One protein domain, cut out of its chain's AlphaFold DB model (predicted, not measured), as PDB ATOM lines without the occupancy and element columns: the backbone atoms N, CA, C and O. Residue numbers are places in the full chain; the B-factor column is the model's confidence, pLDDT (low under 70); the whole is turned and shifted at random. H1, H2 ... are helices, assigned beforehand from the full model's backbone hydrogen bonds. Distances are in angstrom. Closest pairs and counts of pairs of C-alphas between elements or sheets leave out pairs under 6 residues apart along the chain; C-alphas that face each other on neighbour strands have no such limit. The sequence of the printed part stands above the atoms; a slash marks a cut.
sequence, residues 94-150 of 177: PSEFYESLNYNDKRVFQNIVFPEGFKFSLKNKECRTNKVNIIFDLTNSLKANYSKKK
ATOM      1  N   PRO A  94     -19.319  22.899  28.587       84.31
ATOM      2  CA  PRO A  94     -19.987  24.153  28.933       84.31
ATOM      3  C   PRO A  94     -21.394  24.259  28.337       84.31
ATOM      4  O   PRO A  94     -22.264  24.875  28.945       84.31
ATOM      5  N   SER A  95     -21.637  23.631  27.180       85.56
ATOM      6  CA  SER A  95     -22.958  23.603  26.537       85.56
ATOM      7  C   SER A  95     -23.975  22.801  27.350       85.56
ATOM      8  O   SER A  95     -25.080  23.274  27.577       85.56
ATOM      9  N   GLU A  96     -23.594  21.611  27.813       88.38
ATOM     10  CA  GLU A  96     -24.453  20.743  28.629       88.38
ATOM     11  C   GLU A  96     -24.784  21.412  29.964       88.38
ATOM     12  O   GLU A  96     -25.936  21.435  30.396       88.38
ATOM     13  N   PHE A  97     -23.780  22.041  30.584       88.75
ATOM     14  CA  PHE A  97     -24.004  22.811  31.795       88.75
ATOM     15  C   PHE A  97     -24.959  23.979  31.541       88.75
ATOM     16  O   PHE A  97     -25.908  24.143  32.298       88.75
ATOM     17  N   TYR A  98     -24.761  24.748  30.467       89.69
ATOM     18  CA  TYR A  98     -25.625  25.875  30.122       89.69
ATOM     19  C   TYR A  98     -27.088  25.463  29.925       89.69
ATOM     20  O   TYR A  98     -27.972  26.131  30.457       89.69
ATOM     21  N   GLU A  99     -27.352  24.358  29.222       91.50
ATOM     22  CA  GLU A  99     -28.708  23.819  29.028       91.50
ATOM     23  C   GLU A  99     -29.401  23.498  30.360       91.50
ATOM     24  O   GLU A  99     -30.587  23.785  30.517       91.50
ATOM     25  N   SER A 100     -28.649  22.994  31.345       91.56
ATOM     26  CA  SER A 100     -29.174  22.629  32.670       91.56
ATOM     27  C   SER A 100     -29.552  23.817  33.572       91.56
ATOM     28  O   SER A 100     -30.187  23.622  34.608       91.56
ATOM     29  N   LEU A 101     -29.158  25.046  33.216       91.94
ATOM     30  CA  LEU A 101     -29.374  26.239  34.041       91.94
ATOM     31  C   LEU A 101     -30.759  26.869  33.830       91.94
ATOM     32  O   LEU A 101     -31.316  26.870  32.730       91.94
ATOM     33  N   ASN A 102     -31.288  27.505  34.879       94.00
ATOM     34  CA  ASN A 102     -32.458  28.377  34.758       94.00
ATOM     35  C   ASN A 102     -32.090  29.709  34.068       94.00
ATOM     36  O   ASN A 102     -30.921  30.013  33.836       94.00
ATOM     37  N   TYR A 103     -33.090  30.530  33.744       90.75
ATOM     38  CA  TYR A 103     -32.890  31.781  33.005       90.75
ATOM     39  C   TYR A 103     -31.894  32.754  33.668       90.75
ATOM     40  O   TYR A 103     -31.023  33.312  32.994       90.75
ATOM     41  N   ASN A 104     -31.989  32.939  34.987       91.56
ATOM     42  CA  ASN A 104     -31.112  33.856  35.716       91.56
ATOM     43  C   ASN A 104     -29.674  33.331  35.751       91.56
ATOM     44  O   ASN A 104     -28.731  34.069  35.461       91.56
ATOM     45  N   ASP A 105     -29.510  32.038  36.012       89.44
ATOM     46  CA  ASP A 105     -28.201  31.400  36.061       89.44
ATOM     47  C   ASP A 105     -27.545  31.345  34.675       89.44
ATOM     48  O   ASP A 105     -26.332  31.520  34.570       89.44
ATOM     49  N   LYS A 106     -28.326  31.208  33.592       90.38
ATOM     50  CA  LYS A 106     -27.833  31.333  32.208       90.38
ATOM     51  C   LYS A 106     -27.207  32.703  31.961       90.38
ATOM     52  O   LYS A 106     -26.121  32.773  31.387       90.38
ATOM     53  N   ARG A 107     -27.838  33.788  32.426       88.06
ATOM     54  CA  ARG A 107     -27.284  35.153  32.321       88.06
ATOM     55  C   ARG A 107     -25.990  35.306  33.114       88.06
ATOM     56  O   ARG A 107     -25.019  35.855  32.600       88.06
ATOM     57  N   VAL A 108     -25.954  34.790  34.342       88.19
ATOM     58  CA  VAL A 108     -24.736  34.805  35.169       88.19
ATOM     59  C   VAL A 108     -23.616  34.019  34.486       88.19
ATOM     60  O   VAL A 108     -22.498  34.512  34.364       88.19
ATOM     61  N   PHE A 109     -23.919  32.826  33.978       88.94
ATOM     62  CA  PHE A 109     -22.954  31.988  33.281       88.94
ATOM     63  C   PHE A 109     -22.428  32.642  31.999       88.94
ATOM     64  O   PHE A 109     -21.222  32.627  31.765       88.94
ATOM     65  N   GLN A 110     -23.288  33.288  31.206       87.44
ATOM     66  CA  GLN A 110     -22.861  34.062  30.037       87.44
ATOM     67  C   GLN A 110     -21.866  35.162  30.413       87.44
ATOM     68  O   GLN A 110     -20.851  35.297  29.738       87.44
ATOM     69  N   ASN A 111     -22.097  35.892  31.507       85.94
ATOM     70  CA  ASN A 111     -21.164  36.923  31.977       85.94
ATOM     71  C   ASN A 111     -19.821  36.333  32.440       85.94
ATOM     72  O   ASN A 111     -18.779  36.967  32.292       85.94
ATOM     73  N   ILE A 112     -19.825  35.108  32.976       85.94
ATOM     74  CA  ILE A 112     -18.596  34.393  33.352       85.94
ATOM     75  C   ILE A 112     -17.805  33.969  32.106       85.94
ATOM     76  O   ILE A 112     -16.576  34.089  32.089       85.94
ATOM     77  N   VAL A 113     -18.489  33.464  31.075       86.00
ATOM     78  CA  VAL A 113     -17.870  33.021  29.812       86.00
ATOM     79  C   VAL A 113     -17.406  34.217  28.972       86.00
ATOM     80  O   VAL A 113     -16.343  34.149  28.355       86.00
ATOM     81  N   PHE A 114     -18.157  35.317  28.983       87.06
ATOM     82  CA  PHE A 114     -17.926  36.524  28.192       87.06
ATOM     83  C   PHE A 114     -17.800  37.751  29.106       87.06
ATOM     84  O   PHE A 114     -18.779  38.466  29.325       87.06
ATOM     85  N   PRO A 115     -16.596  38.031  29.634       81.19
ATOM     86  CA  PRO A 115     -16.399  39.089  30.627       81.19
ATOM     87  C   PRO A 115     -16.683  40.501  30.092       81.19
ATOM     88  O   PRO A 115     -17.006  41.394  30.866       81.19
ATOM     89  N   GLU A 116     -16.586  40.712  28.776       84.62
ATOM     90  CA  GLU A 116     -16.914  41.987  28.111       84.62
ATOM     91  C   GLU A 116     -18.370  42.046  27.610       84.62
ATOM     92  O   GLU A 116     -18.759  42.970  26.892       84.62
ATOM     93  N   GLY A 117     -19.180  41.058  27.996       82.19
ATOM     94  CA  GLY A 117     -20.566  40.906  27.581       82.19
ATOM     95  C   GLY A 117     -20.720  40.154  26.262       82.19
ATOM     96  O   GLY A 117     -19.856  40.170  25.385       82.19
ATOM     97  N   PHE A 118     -21.865  39.488  26.122       81.88
ATOM     98  CA  PHE A 118     -22.222  38.757  24.914       81.88
ATOM     99  C   PHE A 118     -22.784  39.708  23.850       81.88
ATOM    100  O   PHE A 118     -23.780  40.396  24.080       81.88
ATOM    101  N   LYS A 119     -22.156  39.737  22.671       83.38
ATOM    102  CA  LYS A 119     -22.590  40.536  21.518       83.38
ATOM    103  C   LYS A 119     -22.893  39.619  20.338       83.38
ATOM    104  O   LYS A 119     -22.033  38.850  19.907       83.38
ATOM    105  N   PHE A 120     -24.094  39.738  19.782       81.44
ATOM    106  CA  PHE A 120     -24.533  38.971  18.618       81.44
ATOM    107  C   PHE A 120     -25.143  39.899  17.568       81.44
ATOM    108  O   PHE A 120     -25.990  40.732  17.887       81.44
ATOM    109  N   SER A 121     -24.709  39.764  16.316       82.94
ATOM    110  CA  SER A 121     -25.284  40.511  15.198       82.94
ATOM    111  C   SER A 121     -26.410  39.696  14.571       82.94
ATOM    112  O   SER A 121     -26.148  38.704  13.896       82.94
ATOM    113  N   LEU A 122     -27.662  40.127  14.751       81.38
ATOM    114  CA  LEU A 122     -28.825  39.479  14.126       81.38
ATOM    115  C   LEU A 122     -28.781  39.560  12.592       81.38
ATOM    116  O   LEU A 122     -29.143  38.601  11.919       81.38
ATOM    117  N   LYS A 123     -28.282  40.679  12.046       84.69
ATOM    118  CA  LYS A 123     -28.185  40.926  10.598       84.69
ATOM    119  C   LYS A 123     -27.241  39.943   9.904       84.69
ATOM    120  O   LYS A 123     -27.565  39.431   8.840       84.69
ATOM    121  N   ASN A 124     -26.100  39.663  10.532       83.06
ATOM    122  CA  ASN A 124     -25.064  38.793   9.970       83.06
ATOM    123  C   ASN A 124     -25.094  37.370  10.554       83.06
ATOM    124  O   ASN A 124     -24.310  36.528  10.135       83.06
ATOM    125  N   LYS A 125     -25.975  37.110  11.532       80.69
ATOM    126  CA  LYS A 125     -26.079  35.853  12.291       80.69
ATOM    127  C   LYS A 125     -24.739  35.376  12.870       80.69
ATOM    128  O   LYS A 125     -24.447  34.183  12.868       80.69
ATOM    129  N   GLU A 126     -23.933  36.301  13.386       79.00
ATOM    130  CA  GLU A 126     -22.585  36.004  13.883       79.00
ATOM    131  C   GLU A 126     -22.354  36.507  15.315       79.00
ATOM    132  O   GLU A 126     -22.860  37.558  15.730       79.00
ATOM    133  N   CYS A 127     -21.546  35.755  16.068       73.31
ATOM    134  CA  CYS A 127     -21.073  36.175  17.380       73.31
ATOM    135  C   CYS A 127     -19.980  37.237  17.211       73.31
ATOM    136  O   CYS A 127     -18.969  37.006  16.555       73.31
ATOM    137  N   ARG A 128     -20.186  38.402  17.825       78.06
ATOM    138  CA  ARG A 128     -19.288  39.570  17.807       78.06
ATOM    139  C   ARG A 128     -18.551  39.738  19.137       78.06
ATOM    140  O   ARG A 128     -18.026  40.809  19.431       78.06
ATOM    141  N   THR A 129     -18.591  38.720  19.991       78.75
ATOM    142  CA  THR A 129     -17.957  38.791  21.305       78.75
ATOM    143  C   THR A 129     -16.453  38.620  21.142       78.75
ATOM    144  O   THR A 129     -15.985  37.538  20.806       78.75
ATOM    145  N   ASN A 130     -15.703  39.696  21.377       72.38
ATOM    146  CA  ASN A 130     -14.263  39.738  21.106       72.38
ATOM    147  C   ASN A 130     -13.428  38.954  22.125       72.38
ATOM    148  O   ASN A 130     -12.306  38.557  21.820       72.38
ATOM    149  N   LYS A 131     -13.957  38.742  23.339       79.94
ATOM    150  CA  LYS A 131     -13.210  38.148  24.446       79.94
ATOM    151  C   LYS A 131     -13.989  37.033  25.121       79.94
ATOM    152  O   LYS A 131     -15.045  37.257  25.713       79.94
ATOM    153  N   VAL A 132     -13.411  35.840  25.069       82.12
ATOM    154  CA  VAL A 132     -13.838  34.680  25.851       82.12
ATOM    155  C   VAL A 132     -12.954  34.588  27.087       82.12
ATOM    156  O   VAL A 132     -11.767  34.915  27.052       82.12
ATOM    157  N   ASN A 133     -13.528  34.162  28.204       83.31
ATOM    158  CA  ASN A 133     -12.769  33.877  29.407       83.31
ATOM    159  C   ASN A 133     -11.701  32.806  29.118       83.31
ATOM    160  O   ASN A 133     -11.989  31.744  28.560       83.31
ATOM    161  N   ILE A 134     -10.465  33.101  29.526       80.06
ATOM    162  CA  ILE A 134      -9.264  32.317  29.224       80.06
ATOM    163  C   ILE A 134      -9.393  30.838  29.602       80.06
ATOM    164  O   ILE A 134      -8.847  29.979  28.920       80.06
ATOM    165  N   ILE A 135     -10.154  30.514  30.650       78.69
ATOM    166  CA  ILE A 135     -10.367  29.129  31.085       78.69
ATOM    167  C   ILE A 135     -11.099  28.334  29.990       78.69
ATOM    168  O   ILE A 135     -10.694  27.220  29.644       78.69
ATOM    169  N   PHE A 136     -12.150  28.911  29.406       80.06
ATOM    170  CA  PHE A 136     -12.942  28.266  28.356       80.06
ATOM    171  C   PHE A 136     -12.203  28.251  27.015       80.06
ATOM    172  O   PHE A 136     -12.256  27.249  26.304       80.06
ATOM    173  N   ASP A 137     -11.454  29.311  26.708       80.44
ATOM    174  CA  ASP A 137     -10.620  29.384  25.506       80.44
ATOM    175  C   ASP A 137      -9.506  28.320  25.503       80.44
ATOM    176  O   ASP A 137      -9.339  27.567  24.536       80.44
ATOM    177  N   LEU A 138      -8.810  28.162  26.634       74.00
ATOM    178  CA  LEU A 138      -7.804  27.115  26.822       74.00
ATOM    179  C   LEU A 138      -8.411  25.718  26.693       74.00
ATOM    180  O   LEU A 138      -7.827  24.843  26.049       74.00
ATOM    181  N   THR A 139      -9.595  25.503  27.271       73.25
ATOM    182  CA  THR A 139     -10.264  24.198  27.201       73.25
ATOM    183  C   THR A 139     -10.640  23.851  25.761       73.25
ATOM    184  O   THR A 139     -10.367  22.740  25.296       73.25
ATOM    185  N   ASN A 140     -11.198  24.816  25.026       72.56
ATOM    186  CA  ASN A 140     -11.587  24.642  23.631       72.56
ATOM    187  C   ASN A 140     -10.370  24.396  22.723       72.56
ATOM    188  O   ASN A 140     -10.362  23.461  21.919       72.56
ATOM    189  N   SER A 141      -9.299  25.170  22.915       69.75
ATOM    190  CA  SER A 141      -8.031  25.012  22.195       69.75
ATOM    191  C   SER A 141      -7.417  23.628  22.409       69.75
ATOM    192  O   SER A 141      -6.960  22.980  21.464       69.75
ATOM    193  N   LEU A 142      -7.441  23.119  23.643       66.88
ATOM    194  CA  LEU A 142      -6.965  21.770  23.938       66.88
ATOM    195  C   LEU A 142      -7.849  20.710  23.273       66.88
ATOM    196  O   LEU A 142      -7.313  19.818  22.615       66.88
ATOM    197  N   LYS A 143      -9.180  20.829  23.356       69.44
ATOM    198  CA  LYS A 143     -10.127  19.904  22.706       69.44
ATOM    199  C   LYS A 143      -9.897  19.827  21.191       69.44
ATOM    200  O   LYS A 143      -9.762  18.730  20.649       69.44
ATOM    201  N   ALA A 144      -9.749  20.972  20.523       63.47
ATOM    202  CA  ALA A 144      -9.455  21.042  19.092       63.47
ATOM    203  C   ALA A 144      -8.117  20.370  18.728       63.47
ATOM    204  O   ALA A 144      -8.029  19.643  17.734       63.47
ATOM    205  N   ASN A 145      -7.080  20.557  19.549       59.41
ATOM    206  CA  ASN A 145      -5.771  19.936  19.342       59.41
ATOM    207  C   ASN A 145      -5.792  18.412  19.554       59.41
ATOM    208  O   ASN A 145      -5.129  17.687  18.811       59.41
ATOM    209  N   TYR A 146      -6.577  17.898  20.506       56.69
ATOM    210  CA  TYR A 146      -6.742  16.451  20.699       56.69
ATOM    211  C   TYR A 146      -7.535  15.790  19.568       56.69
ATOM    212  O   TYR A 146      -7.135  14.723  19.099       56.69
ATOM    213  N   SER A 147      -8.587  16.439  19.061       54.47
ATOM    214  CA  SER A 147      -9.323  15.944  17.889       54.47
ATOM    215  C   SER A 147      -8.444  15.892  16.634       54.47
ATOM    216  O   SER A 147      -8.540  14.945  15.855       54.47
ATOM    217  N   LYS A 148      -7.514  16.845  16.468       48.84
ATOM    218  CA  LYS A 148      -6.512  16.834  15.383       48.84
ATOM    219  C   LYS A 148      -5.414  15.777  15.592       48.84
ATOM    220  O   LYS A 148      -4.934  15.184  14.627       48.84
ATOM    221  N   LYS A 149      -5.043  15.471  16.842       45.88
ATOM    222  CA  LYS A 149      -3.995  14.488  17.184       45.88
ATOM    223  C   LYS A 149      -4.382  13.017  17.025       45.88
ATOM    224  O   LYS A 149      -3.481  12.180  17.050       45.88
ATOM    225  N   LYS A 150      -5.642  12.687  16.715       41.72
ATOM    226  CA  LYS A 150      -5.969  11.369  16.132       41.72
ATOM    227  C   LYS A 150      -5.302  11.134  14.762       41.72
ATOM    228  O   LYS A 150      -5.318  10.002  14.295       41.72
TER     229      LYS A 150
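Overview. This is residues 94 to 150 of the 177 residues of an uncharacterized protein of Flaviramulus basaltis (UniProt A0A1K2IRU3). Two short helices, H1 and H2, lie side by side, running opposite ways; from H2 a long loop, residues 114 to 133, reaches away and folds back, and the longer helix H3 then runs off as an arm whose residues 141 to 150 stick out. The three helices make a loose frame with few contacts. The printed part has 57 residues with three named helices, in the order H1, H2, H3, and no named strand; the class is all helix. It is loose, with a radius of gyration of the C-alphas of 13.3 A, and spans 37 by 28 by 18 A.

Along the chain. H1, residues 94 to 100, begins with C-alpha 94 at (-19.987, 24.153, 28.933) and is 10.0 A long from first to last C-alpha. H2, residues 103 to 113, is 15.4 A long and ends with C-alpha 113 at (-17.870, 33.021, 29.812). H3, residues 134 to 149, is 22.1 A long and ends with C-alpha 149 at (-3.995, 14.488, 17.184).

Arrangement. H1 and H2 are close but not clearly touching, and their closest C-alphas, those of Tyr 98 and Lys 106, are 6.2 A apart. They run opposite ways at a shallow tilt of 11 degrees. H2 and H3 are close but not clearly touching and about perpendicular, at 76 degrees; their closest C-alphas, those of Val 113 and Phe 136, are 7.0 A apart. H1 and H3 are only just apart, 8.2 A at the closest. Between H2 and H3, residues 120 to 121 pair antiparallel with residues 126 to 127. In H1, H2 and H3 every O i to N i+4 pair is within hydrogen-bond range.

Size, cuts and confidence. The C-alphas of Asn 104 and Lys 150, the two farthest apart, are 39.0 A apart. The printed part has no cut. The link from H1 to H2 is tight, and that from H2 to H3 is long, with 20 residues. Residues 141 to 150, of which 141 to 149 belong to H3, stand free and have pLDDT under 70; the mean of the printed part is 79.2.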